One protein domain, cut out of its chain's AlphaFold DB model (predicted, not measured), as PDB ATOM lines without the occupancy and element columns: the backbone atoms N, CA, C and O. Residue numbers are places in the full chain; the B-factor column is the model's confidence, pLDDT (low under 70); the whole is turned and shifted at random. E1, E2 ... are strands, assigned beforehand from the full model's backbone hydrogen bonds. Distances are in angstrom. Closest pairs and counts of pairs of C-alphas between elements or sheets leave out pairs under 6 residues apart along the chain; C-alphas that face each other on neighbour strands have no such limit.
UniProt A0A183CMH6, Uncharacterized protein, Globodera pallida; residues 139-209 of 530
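What this domain is: This is residues 139 to 209 of the 530 residues of an uncharacterized protein of Globodera pallida (UniProt A0A183CMH6). A curled, strongly twisted sheet of four strands is built along one long strand, E4, with E1 beside its later half and the hairpin of E3 and E2 beside its earlier half. A long loop, residues 150 to 179, folds back along the length of the sheet between E1 and E2, and its residues 169 to 174 stick out at one end. The printed part has 71 residues, with four named strands, E1 to E4 along the chain, and no named helix. The sheet is mixed, in the order E1, E4, E3, E2; the class is all strand, though the strands hold 29 of the 71 residues. The whole is a loose rod, with a radius of gyration of the C-alphas of 15.2 A and spans of 54 by 22 by 19 A.

Where its parts are: Find C-alpha 144 at (-15.383, -44.110, 36.898), where E1 begins; it runs 17.1 A to residue 149. After the loop come E2, residues 180 to 184, 13.0 A, and E3, residues 189 to 194, 16.5 A. E4, residues 197 to 208, runs 35.3 A and ends at C-alpha 208, (-14.085, -50.036, 52.607).

How they stand to each other: Look first at E1 and E4, parallel at 32 degrees, with N 146 and O 204 2.9 A apart. E4 pairs with E1 over residues 203 to 208 and with E3 over 197 to 202. E3 and E4 form an antiparallel hairpin; N 192 and O 199 are 3.0 A apart. E2 and E3 form another, with N 182 and O 191 3.0 A apart. E2, E3 and E4 make a meander, each strand the antiparallel neighbour of the one before. E1 is apart from E3 and E2.

The domain as a whole: The C-alphas farthest apart, of Glu 171 and Asp 209, are 54.1 A apart. The printed part has no cut. The link from E1 to E2 is long; the other two are tight. Look for pLDDT under 70 at residues 170 to 174.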
ATOM      1  N   PHE A 139     -14.459 -42.684  26.071       94.50
ATOM      2  CA  PHE A 139     -15.102 -43.311  27.228       94.50
ATOM      3  C   PHE A 139     -16.561 -42.891  27.385       94.50
ATOM      4  O   PHE A 139     -16.917 -41.734  27.150       94.50
ATOM      5  N   LEU A 140     -17.399 -43.828  27.839       92.25
ATOM      6  CA  LEU A 140     -18.816 -43.560  28.077       92.25
ATOM      7  C   LEU A 140     -19.062 -42.601  29.250       92.25
ATOM      8  O   LEU A 140     -20.080 -41.911  29.287       92.25
ATOM      9  N   ARG A 141     -18.137 -42.555  30.212       91.25
ATOM     10  CA  ARG A 141     -18.203 -41.688  31.393       91.25
ATOM     11  C   ARG A 141     -16.966 -40.808  31.470       91.25
ATOM     12  O   ARG A 141     -15.883 -41.215  31.072       91.25
ATOM     13  N   GLN A 142     -17.122 -39.622  32.053       90.12
ATOM     14  CA  GLN A 142     -16.006 -38.699  32.302       90.12
ATOM     15  C   GLN A 142     -15.158 -39.094  33.520       90.12
ATOM     16  O   GLN A 142     -14.057 -38.583  33.691       90.12
ATOM     17  N   LYS A 143     -15.676 -39.986  34.372       92.81
ATOM     18  CA  LYS A 143     -14.998 -40.580  35.526       92.81
ATOM     19  C   LYS A 143     -15.664 -41.908  35.865       92.81
ATOM     20  O   LYS A 143     -16.888 -42.029  35.753       92.81
ATOM     21  N   TYR A 144     -14.877 -42.870  36.322       92.50
ATOM     22  CA  TYR A 144     -15.383 -44.110  36.898       92.50
ATOM     23  C   TYR A 144     -15.050 -44.162  38.389       92.50
ATOM     24  O   TYR A 144     -13.953 -43.788  38.797       92.50
ATOM     25  N   VAL A 145     -16.012 -44.601  39.197       93.00
ATOM     26  CA  VAL A 145     -15.856 -44.749  40.647       93.00
ATOM     27  C   VAL A 145     -16.326 -46.140  41.036       93.00
ATOM     28  O   VAL A 145     -17.392 -46.568  40.586       93.00
ATOM     29  N   ALA A 146     -15.543 -46.827  41.855       91.38
ATOM     30  CA  ALA A 146     -15.906 -48.100  42.453       91.38
ATOM     31  C   ALA A 146     -15.544 -48.105  43.937       91.38
ATOM     32  O   ALA A 146     -14.587 -47.461  44.361       91.38
ATOM     33  N   THR A 147     -16.300 -48.876  44.707       91.75
ATOM     34  CA  THR A 147     -16.012 -49.131  46.114       91.75
ATOM     35  C   THR A 147     -15.876 -50.630  46.303       91.75
ATOM     36  O   THR A 147     -16.719 -51.383  45.813       91.75
ATOM     37  N   VAL A 148     -14.816 -51.064  46.975       93.38
ATOM     38  CA  VAL A 148     -14.514 -52.483  47.196       93.38
ATOM     39  C   VAL A 148     -14.260 -52.750  48.668       93.38
ATOM     40  O   VAL A 148     -13.625 -51.944  49.337       93.38
ATOM     41  N   ALA A 149     -14.735 -53.889  49.160       92.00
ATOM     42  CA  ALA A 149     -14.353 -54.387  50.475       92.00
ATOM     43  C   ALA A 149     -12.862 -54.753  50.485       92.00
ATOM     44  O   ALA A 149     -12.357 -55.283  49.493       92.00
ATOM     45  N   GLU A 150     -12.162 -54.505  51.588       91.50
ATOM     46  CA  GLU A 150     -10.751 -54.899  51.720       91.50
ATOM     47  C   GLU A 150     -10.534 -56.418  51.675       91.50
ATOM     48  O   GLU A 150      -9.482 -56.884  51.246       91.50
ATOM     49  N   SER A 151     -11.569 -57.188  52.023       90.69
ATOM     50  CA  SER A 151     -11.592 -58.651  51.964       90.69
ATOM     51  C   SER A 151     -11.884 -59.219  50.568       90.69
ATOM     52  O   SER A 151     -12.109 -60.420  50.424       90.69
ATOM     53  N   LEU A 152     -11.922 -58.380  49.523       92.25
ATOM     54  CA  LEU A 152     -12.215 -58.833  48.165       92.25
ATOM     55  C   LEU A 152     -11.110 -59.762  47.629       92.25
ATOM     56  O   LEU A 152      -9.938 -59.391  47.556       92.25
ATOM     57  N   ASP A 153     -11.516 -60.948  47.172       89.88
ATOM     58  CA  ASP A 153     -10.610 -61.967  46.643       89.88
ATOM     59  C   ASP A 153      -9.843 -61.516  45.385       89.88
ATOM     60  O   ASP A 153     -10.351 -60.824  44.492       89.88
ATOM     61  N   ILE A 154      -8.605 -62.004  45.265       88.38
ATOM     62  CA  ILE A 154      -7.747 -61.749  44.105       88.38
ATOM     63  C   ILE A 154      -8.404 -62.308  42.835       88.38
ATOM     64  O   ILE A 154      -8.784 -63.474  42.764       88.38
ATOM     65  N   GLY A 155      -8.460 -61.479  41.790       85.38
ATOM     66  CA  GLY A 155      -9.018 -61.850  40.488       85.38
ATOM     67  C   GLY A 155     -10.489 -61.475  40.302       85.38
ATOM     68  O   GLY A 155     -11.020 -61.687  39.212       85.38
ATOM     69  N   HIS A 156     -11.136 -60.878  41.307       87.31
ATOM     70  CA  HIS A 156     -12.471 -60.308  41.144       87.31
ATOM     71  C   HIS A 156     -12.479 -59.067  40.243       87.31
ATOM     72  O   HIS A 156     -11.623 -58.184  40.329       87.31
ATOM     73  N   SER A 157     -13.505 -58.977  39.398       88.31
ATOM     74  CA  SER A 157     -13.767 -57.796  38.576       88.31
ATOM     75  C   SER A 157     -14.337 -56.665  39.431       88.31
ATOM     76  O   SER A 157     -15.425 -56.803  39.986       88.31
ATOM     77  N   VAL A 158     -13.625 -55.538  39.501       88.25
ATOM     78  CA  VAL A 158     -14.031 -54.347  40.274       88.25
ATOM     79  C   VAL A 158     -14.852 -53.369  39.436       88.25
ATOM     80  O   VAL A 158     -15.854 -52.821  39.886       88.25
ATOM     81  N   LEU A 159     -14.415 -53.133  38.203       89.19
ATOM     82  CA  LEU A 159     -14.976 -52.124  37.317       89.19
ATOM     83  C   LEU A 159     -14.813 -52.579  35.866       89.19
ATOM     84  O   LEU A 159     -13.785 -53.150  35.502       89.19
ATOM     85  N   GLN A 160     -15.805 -52.274  35.032       89.38
ATOM     86  CA  GLN A 160     -15.720 -52.425  33.585       89.38
ATOM     87  C   GLN A 160     -15.675 -51.047  32.920       89.38
ATOM     88  O   GLN A 160     -16.533 -50.197  33.161       89.38
ATOM     89  N   LEU A 161     -14.655 -50.831  32.090       89.69
ATOM     90  CA  LEU A 161     -14.526 -49.638  31.260       89.69
ATOM     91  C   LEU A 161     -15.206 -49.869  29.911       89.69
ATOM     92  O   LEU A 161     -15.131 -50.961  29.348       89.69
ATOM     93  N   GLU A 162     -15.850 -48.829  29.391       90.00
ATOM     94  CA  GLU A 162     -16.604 -48.890  28.140       90.00
ATOM     95  C   GLU A 162     -16.283 -47.669  27.282       90.00
ATOM     96  O   GLU A 162     -16.298 -46.535  27.773       90.00
ATOM     97  N   THR A 163     -16.007 -47.895  25.998       92.25
ATOM     98  CA  THR A 163     -15.695 -46.838  25.031       92.25
ATOM     99  C   THR A 163     -16.469 -46.997  23.733       92.25
ATOM    100  O   THR A 163     -16.818 -48.108  23.335       92.25
ATOM    101  N   VAL A 164     -16.655 -45.886  23.029       91.44
ATOM    102  CA  VAL A 164     -17.162 -45.831  21.657       91.44
ATOM    103  C   VAL A 164     -16.006 -45.532  20.708       91.44
ATOM    104  O   VAL A 164     -15.285 -44.547  20.886       91.44
ATOM    105  N   SER A 165     -15.846 -46.370  19.685       89.94
ATOM    106  CA  SER A 165     -14.877 -46.153  18.608       89.94
ATOM    107  C   SER A 165     -15.460 -45.259  17.520       89.94
ATOM    108  O   SER A 165     -16.612 -45.413  17.108       89.94
ATOM    109  N   PHE A 166     -14.642 -44.348  16.998       88.38
ATOM    110  CA  PHE A 166     -14.995 -43.567  15.811       88.38
ATOM    111  C   PHE A 166     -14.728 -44.373  14.533       88.38
ATOM    112  O   PHE A 166     -13.725 -45.089  14.500       88.38
ATOM    113  N   PRO A 167     -15.552 -44.237  13.474       82.31
ATOM    114  CA  PRO A 167     -15.294 -44.877  12.182       82.31
ATOM    115  C   PRO A 167     -13.893 -44.539  11.641       82.31
ATOM    116  O   PRO A 167     -13.415 -43.434  11.901       82.31
ATOM    117  N   PRO A 168     -13.230 -45.442  10.892       71.62
ATOM    118  CA  PRO A 168     -11.936 -45.160  10.280       71.62
ATOM    119  C   PRO A 168     -12.071 -44.070   9.218       71.62
ATOM    120  O   PRO A 168     -12.983 -44.098   8.386       71.62
ATOM    121  N   VAL A 169     -11.142 -43.121   9.246       72.31
ATOM    122  CA  VAL A 169     -11.162 -41.936   8.382       72.31
ATOM    123  C   VAL A 169      -9.976 -41.910   7.406       72.31
ATOM    124  O   VAL A 169      -9.966 -41.122   6.460       72.31
ATOM    125  N   SER A 170      -8.994 -42.797   7.599       63.84
ATOM    126  CA  SER A 170      -7.811 -42.914   6.739       63.84
ATOM    127  C   SER A 170      -8.138 -43.313   5.287       63.84
ATOM    128  O   SER A 170      -9.059 -44.089   5.022       63.84
ATOM    129  N   GLU A 171      -7.333 -42.818   4.336       55.22
ATOM    130  CA  GLU A 171      -7.470 -43.048   2.880       55.22
ATOM    131  C   GLU A 171      -7.528 -44.531   2.471       55.22
ATOM    132  O   GLU A 171      -8.078 -44.861   1.423       55.22
ATOM    133  N   ASN A 172      -7.000 -45.434   3.302       60.22
ATOM    134  CA  ASN A 172      -6.911 -46.864   3.000       60.22
ATOM    135  C   ASN A 172      -8.156 -47.662   3.424       60.22
ATOM    136  O   ASN A 172      -8.234 -48.852   3.117       60.22
ATOM    137  N   GLY A 173      -9.114 -47.046   4.134       59.69
ATOM    138  CA  GLY A 173     -10.404 -47.658   4.486       59.69
ATOM    139  C   GLY A 173     -10.315 -48.941   5.321       59.69
ATOM    140  O   GLY A 173     -11.275 -49.711   5.363       59.69
ATOM    141  N   LEU A 174      -9.169 -49.205   5.956       66.88
ATOM    142  CA  LEU A 174      -8.996 -50.376   6.806       66.88
ATOM    143  C   LEU A 174      -9.873 -50.223   8.060       66.88
ATOM    144  O   LEU A 174      -9.882 -49.146   8.662       66.88
ATOM    145  N   PRO A 175     -10.627 -51.266   8.453       70.69
ATOM    146  CA  PRO A 175     -11.393 -51.235   9.688       70.69
ATOM    147  C   PRO A 175     -10.440 -51.064  10.868       70.69
ATOM    148  O   PRO A 175      -9.363 -51.667  10.886       70.69
ATOM    149  N   LYS A 176     -10.851 -50.252  11.845       77.06
ATOM    150  CA  LYS A 176     -10.050 -50.027  13.041       77.06
ATOM    151  C   LYS A 176      -9.799 -51.321  13.818       77.06
ATOM    152  O   LYS A 176     -10.632 -52.238  13.803       77.06
ATOM    153  N   GLY A 177      -8.652 -51.400  14.487       78.50
ATOM    154  CA  GLY A 177      -8.302 -52.506  15.374       78.50
ATOM    155  C   GLY A 177      -9.240 -52.630  16.582       78.50
ATOM    156  O   GLY A 177     -10.061 -51.764  16.862       78.50
ATOM    157  N   ARG A 178      -9.119 -53.726  17.342       85.88
ATOM    158  CA  ARG A 178      -9.825 -53.850  18.629       85.88
ATOM    159  C   ARG A 178      -9.245 -52.864  19.639       85.88
ATOM    160  O   ARG A 178      -8.031 -52.863  19.842       85.88
ATOM    161  N   THR A 179     -10.119 -52.140  20.335       87.00
ATOM    162  CA  THR A 179      -9.740 -51.311  21.479       87.00
ATOM    163  C   THR A 179      -9.070 -52.154  22.560       87.00
ATOM    164  O   THR A 179      -9.594 -53.196  22.970       87.00
ATOM    165  N   LYS A 180      -7.906 -51.706  23.023       90.62
ATOM    166  CA  LYS A 180      -7.172 -52.298  24.143       90.62
ATOM    167  C   LYS A 180      -7.309 -51.398  25.358       90.62
ATOM    168  O   LYS A 180      -7.171 -50.186  25.237       90.62
ATOM    169  N   TYR A 181      -7.539 -52.001  26.517       90.38
ATOM    170  CA  TYR A 181      -7.684 -51.278  27.775       90.38
ATOM    171  C   TYR A 181      -6.490 -51.537  28.687       90.38
ATOM    172  O   TYR A 181      -6.000 -52.665  28.765       90.38
ATOM    173  N   SER A 182      -6.037 -50.504  29.388       89.25
ATOM    174  CA  SER A 182      -4.999 -50.612  30.415       89.25
ATOM    175  C   SER A 182      -5.199 -49.562  31.513       89.25
ATOM    176  O   SER A 182      -6.120 -48.751  31.443       89.25
ATOM    177  N   LEU A 183      -4.374 -49.607  32.560       86.81
ATOM    178  CA  LEU A 183      -4.370 -48.629  33.649       86.81
ATOM    179  C   LEU A 183      -3.005 -47.927  33.699       86.81
ATOM    180  O   LEU A 183      -1.974 -48.585  33.565       86.81
ATOM    181  N   PHE A 184      -2.998 -46.616  33.942       81.56
ATOM    182  CA  PHE A 184      -1.788 -45.795  34.091       81.56
ATOM    183  C   PHE A 184      -1.749 -45.104  35.471       81.56
ATOM    184  O   PHE A 184      -2.752 -45.087  36.188       81.56
ATOM    185  N   GLU A 185      -0.589 -44.566  35.871       72.50
ATOM    186  CA  GLU A 185      -0.390 -43.847  37.151       72.50
ATOM    187  C   GLU A 185      -0.895 -44.607  38.395       72.50
ATOM    188  O   GLU A 185      -1.715 -44.111  39.167       72.50
ATOM    189  N   ASN A 186      -0.411 -45.836  38.605       73.94
ATOM    190  CA  ASN A 186      -0.798 -46.684  39.745       73.94
ATOM    191  C   ASN A 186      -2.320 -46.929  39.857       73.94
ATOM    192  O   ASN A 186      -2.849 -47.021  40.961       73.94
ATOM    193  N   GLY A 187      -3.033 -47.027  38.729       74.25
ATOM    194  CA  GLY A 187      -4.467 -47.353  38.712       74.25
ATOM    195  C   GLY A 187      -5.406 -46.151  38.792       74.25
ATOM    196  O   GLY A 187      -6.611 -46.342  38.925       74.25
ATOM    197  N   LYS A 188      -4.883 -44.922  38.692       84.06
ATOM    198  CA  LYS A 188      -5.694 -43.696  38.761       84.06
ATOM    199  C   LYS A 188      -6.388 -43.334  37.457       84.06
ATOM    200  O   LYS A 188      -7.385 -42.623  37.495       84.06
ATOM    201  N   ASN A 189      -5.874 -43.799  36.320       91.94
ATOM    202  CA  ASN A 189      -6.451 -43.505  35.014       91.94
ATOM    203  C   ASN A 189      -6.641 -44.789  34.202       91.94
ATOM    204  O   ASN A 189      -5.709 -45.582  34.060       91.94
ATOM    205  N   GLY A 190      -7.840 -44.969  33.652       92.75
ATOM    206  CA  GLY A 190      -8.152 -45.970  32.638       92.75
ATOM    207  C   GLY A 190      -7.759 -45.465  31.261       92.75
ATOM    208  O   GLY A 190      -8.061 -44.327  30.917       92.75
ATOM    209  N   ILE A 191      -7.090 -46.309  30.488       93.38
ATOM    210  CA  ILE A 191      -6.567 -46.002  29.161       93.38
ATOM    211  C   ILE A 191      -7.270 -46.873  28.131       93.38
ATOM    212  O   ILE A 191      -7.424 -48.077  28.348       93.38
ATOM    213  N   ALA A 192      -7.668 -46.275  27.012       94.00
ATOM    214  CA  ALA A 192      -8.181 -46.980  25.848       94.00
ATOM    215  C   ALA A 192      -7.353 -46.621  24.613       94.00
ATOM    216  O   ALA A 192      -7.261 -45.453  24.236       94.00
ATOM    217  N   GLU A 193      -6.772 -47.638  23.980       92.25
ATOM    218  CA  GLU A 193      -5.927 -47.501  22.796       92.25
ATOM    219  C   GLU A 193      -6.567 -48.201  21.592       92.25
ATOM    220  O   GLU A 193      -6.979 -49.364  21.669       92.25
ATOM    221  N   GLU A 194      -6.622 -47.506  20.461       90.44
ATOM    222  CA  GLU A 194      -7.071 -48.037  19.175       90.44
ATOM    223  C   GLU A 194      -6.212 -47.437  18.054       90.44
ATOM    224  O   GLU A 194      -6.142 -46.221  17.900       90.44
ATOM    225  N   ASP A 195      -5.524 -48.293  17.290       84.44
ATOM    226  CA  ASP A 195      -4.655 -47.920  16.160       84.44
ATOM    227  C   ASP A 195      -3.618 -46.820  16.465       84.44
ATOM    228  O   ASP A 195      -3.362 -45.927  15.657       84.44
ATOM    229  N   GLY A 196      -2.997 -46.888  17.648       84.31
ATOM    230  CA  GLY A 196      -1.980 -45.930  18.096       84.31
ATOM    231  C   GLY A 196      -2.539 -44.587  18.573       84.31
ATOM    232  O   GLY A 196      -1.763 -43.680  18.870       84.31
ATOM    233  N   GLN A 197      -3.866 -44.449  18.652       87.50
ATOM    234  CA  GLN A 197      -4.542 -43.333  19.306       87.50
ATOM    235  C   GLN A 197      -4.987 -43.752  20.706       87.50
ATOM    236  O   GLN A 197      -5.592 -44.809  20.876       87.50
ATOM    237  N   GLU A 198      -4.739 -42.892  21.692       91.50
ATOM    238  CA  GLU A 198      -5.025 -43.162  23.100       91.50
ATOM    239  C   GLU A 198      -5.950 -42.099  23.709       91.50
ATOM    240  O   GLU A 198      -5.822 -40.905  23.424       91.50
ATOM    241  N   SER A 199      -6.873 -42.527  24.571       93.25
ATOM    242  CA  SER A 199      -7.601 -41.657  25.496       93.25
ATOM    243  C   SER A 199      -7.472 -42.156  26.934       93.25
ATOM    244  O   SER A 199      -7.267 -43.347  27.178       93.25
ATOM    245  N   SER A 200      -7.619 -41.237  27.891       93.75
ATOM    246  CA  SER A 200      -7.563 -41.530  29.323       93.75
ATOM    247  C   SER A 200      -8.796 -41.011  30.066       93.75
ATOM    248  O   SER A 200      -9.389 -39.999  29.685       93.75
ATOM    249  N   VAL A 201      -9.189 -41.714  31.130       93.50
ATOM    250  CA  VAL A 201     -10.294 -41.339  32.022       93.50
ATOM    251  C   VAL A 201      -9.910 -41.550  33.491       93.50
ATOM    252  O   VAL A 201      -9.340 -42.594  33.812       93.50
ATOM    253  N   PRO A 202     -10.242 -40.622  34.406       94.50
ATOM    254  CA  PRO A 202     -10.032 -40.822  35.835       94.50
ATOM    255  C   PRO A 202     -10.825 -42.012  36.386       94.50
ATOM    256  O   PRO A 202     -12.026 -42.158  36.128       94.50
ATOM    257  N   VAL A 203     -10.154 -42.822  37.198       92.94
ATOM    258  CA  VAL A 203     -10.703 -43.964  37.932       92.94
ATOM    259  C   VAL A 203     -10.405 -43.774  39.416       92.94
ATOM    260  O   VAL A 203      -9.259 -43.592  39.820       92.94
ATOM    261  N   GLU A 204     -11.447 -43.813  40.238       92.00
ATOM    262  CA  GLU A 204     -11.336 -43.761  41.695       92.00
ATOM    263  C   GLU A 204     -11.843 -45.074  42.287       92.00
ATOM    264  O   GLU A 204     -12.984 -45.468  42.049       92.00
ATOM    265  N   ILE A 205     -10.984 -45.754  43.042       89.38
ATOM    266  CA  ILE A 205     -11.339 -46.973  43.767       89.38
ATOM    267  C   ILE A 205     -11.164 -46.686  45.251       89.38
ATOM    268  O   ILE A 205     -10.051 -46.414  45.701       89.38
ATOM    269  N   SER A 206     -12.264 -46.752  45.989       90.62
ATOM    270  CA  SER A 206     -12.270 -46.592  47.441       90.62
ATOM    271  C   SER A 206     -12.360 -47.959  48.102       90.62
ATOM    272  O   SER A 206     -13.248 -48.747  47.777       90.62
ATOM    273  N   VAL A 207     -11.451 -48.244  49.030       91.19
ATOM    274  CA  VAL A 207     -11.501 -49.471  49.832       91.19
ATOM    275  C   VAL A 207     -12.322 -49.200  51.089       91.19
ATOM    276  O   VAL A 207     -12.101 -48.191  51.760       91.19
ATOM    277  N   THR A 208     -13.290 -50.064  51.377       93.38
ATOM    278  CA  THR A 208     -14.085 -50.036  52.607       93.38
ATOM    279  C   THR A 208     -13.621 -51.114  53.564       93.38
ATOM    280  O   THR A 208     -13.491 -52.275  53.170       93.38
ATOM    281  N   ASP A 209     -13.463 -50.689  54.810       94.06
ATOM    282  CA  ASP A 209     -13.175 -51.509  55.980       94.06
ATOM    283  C   ASP A 209     -14.276 -52.561  56.206       94.06
ATOM    284  O   ASP A 209     -15.473 -52.275  56.035       94.06
TER     285      ASP A 209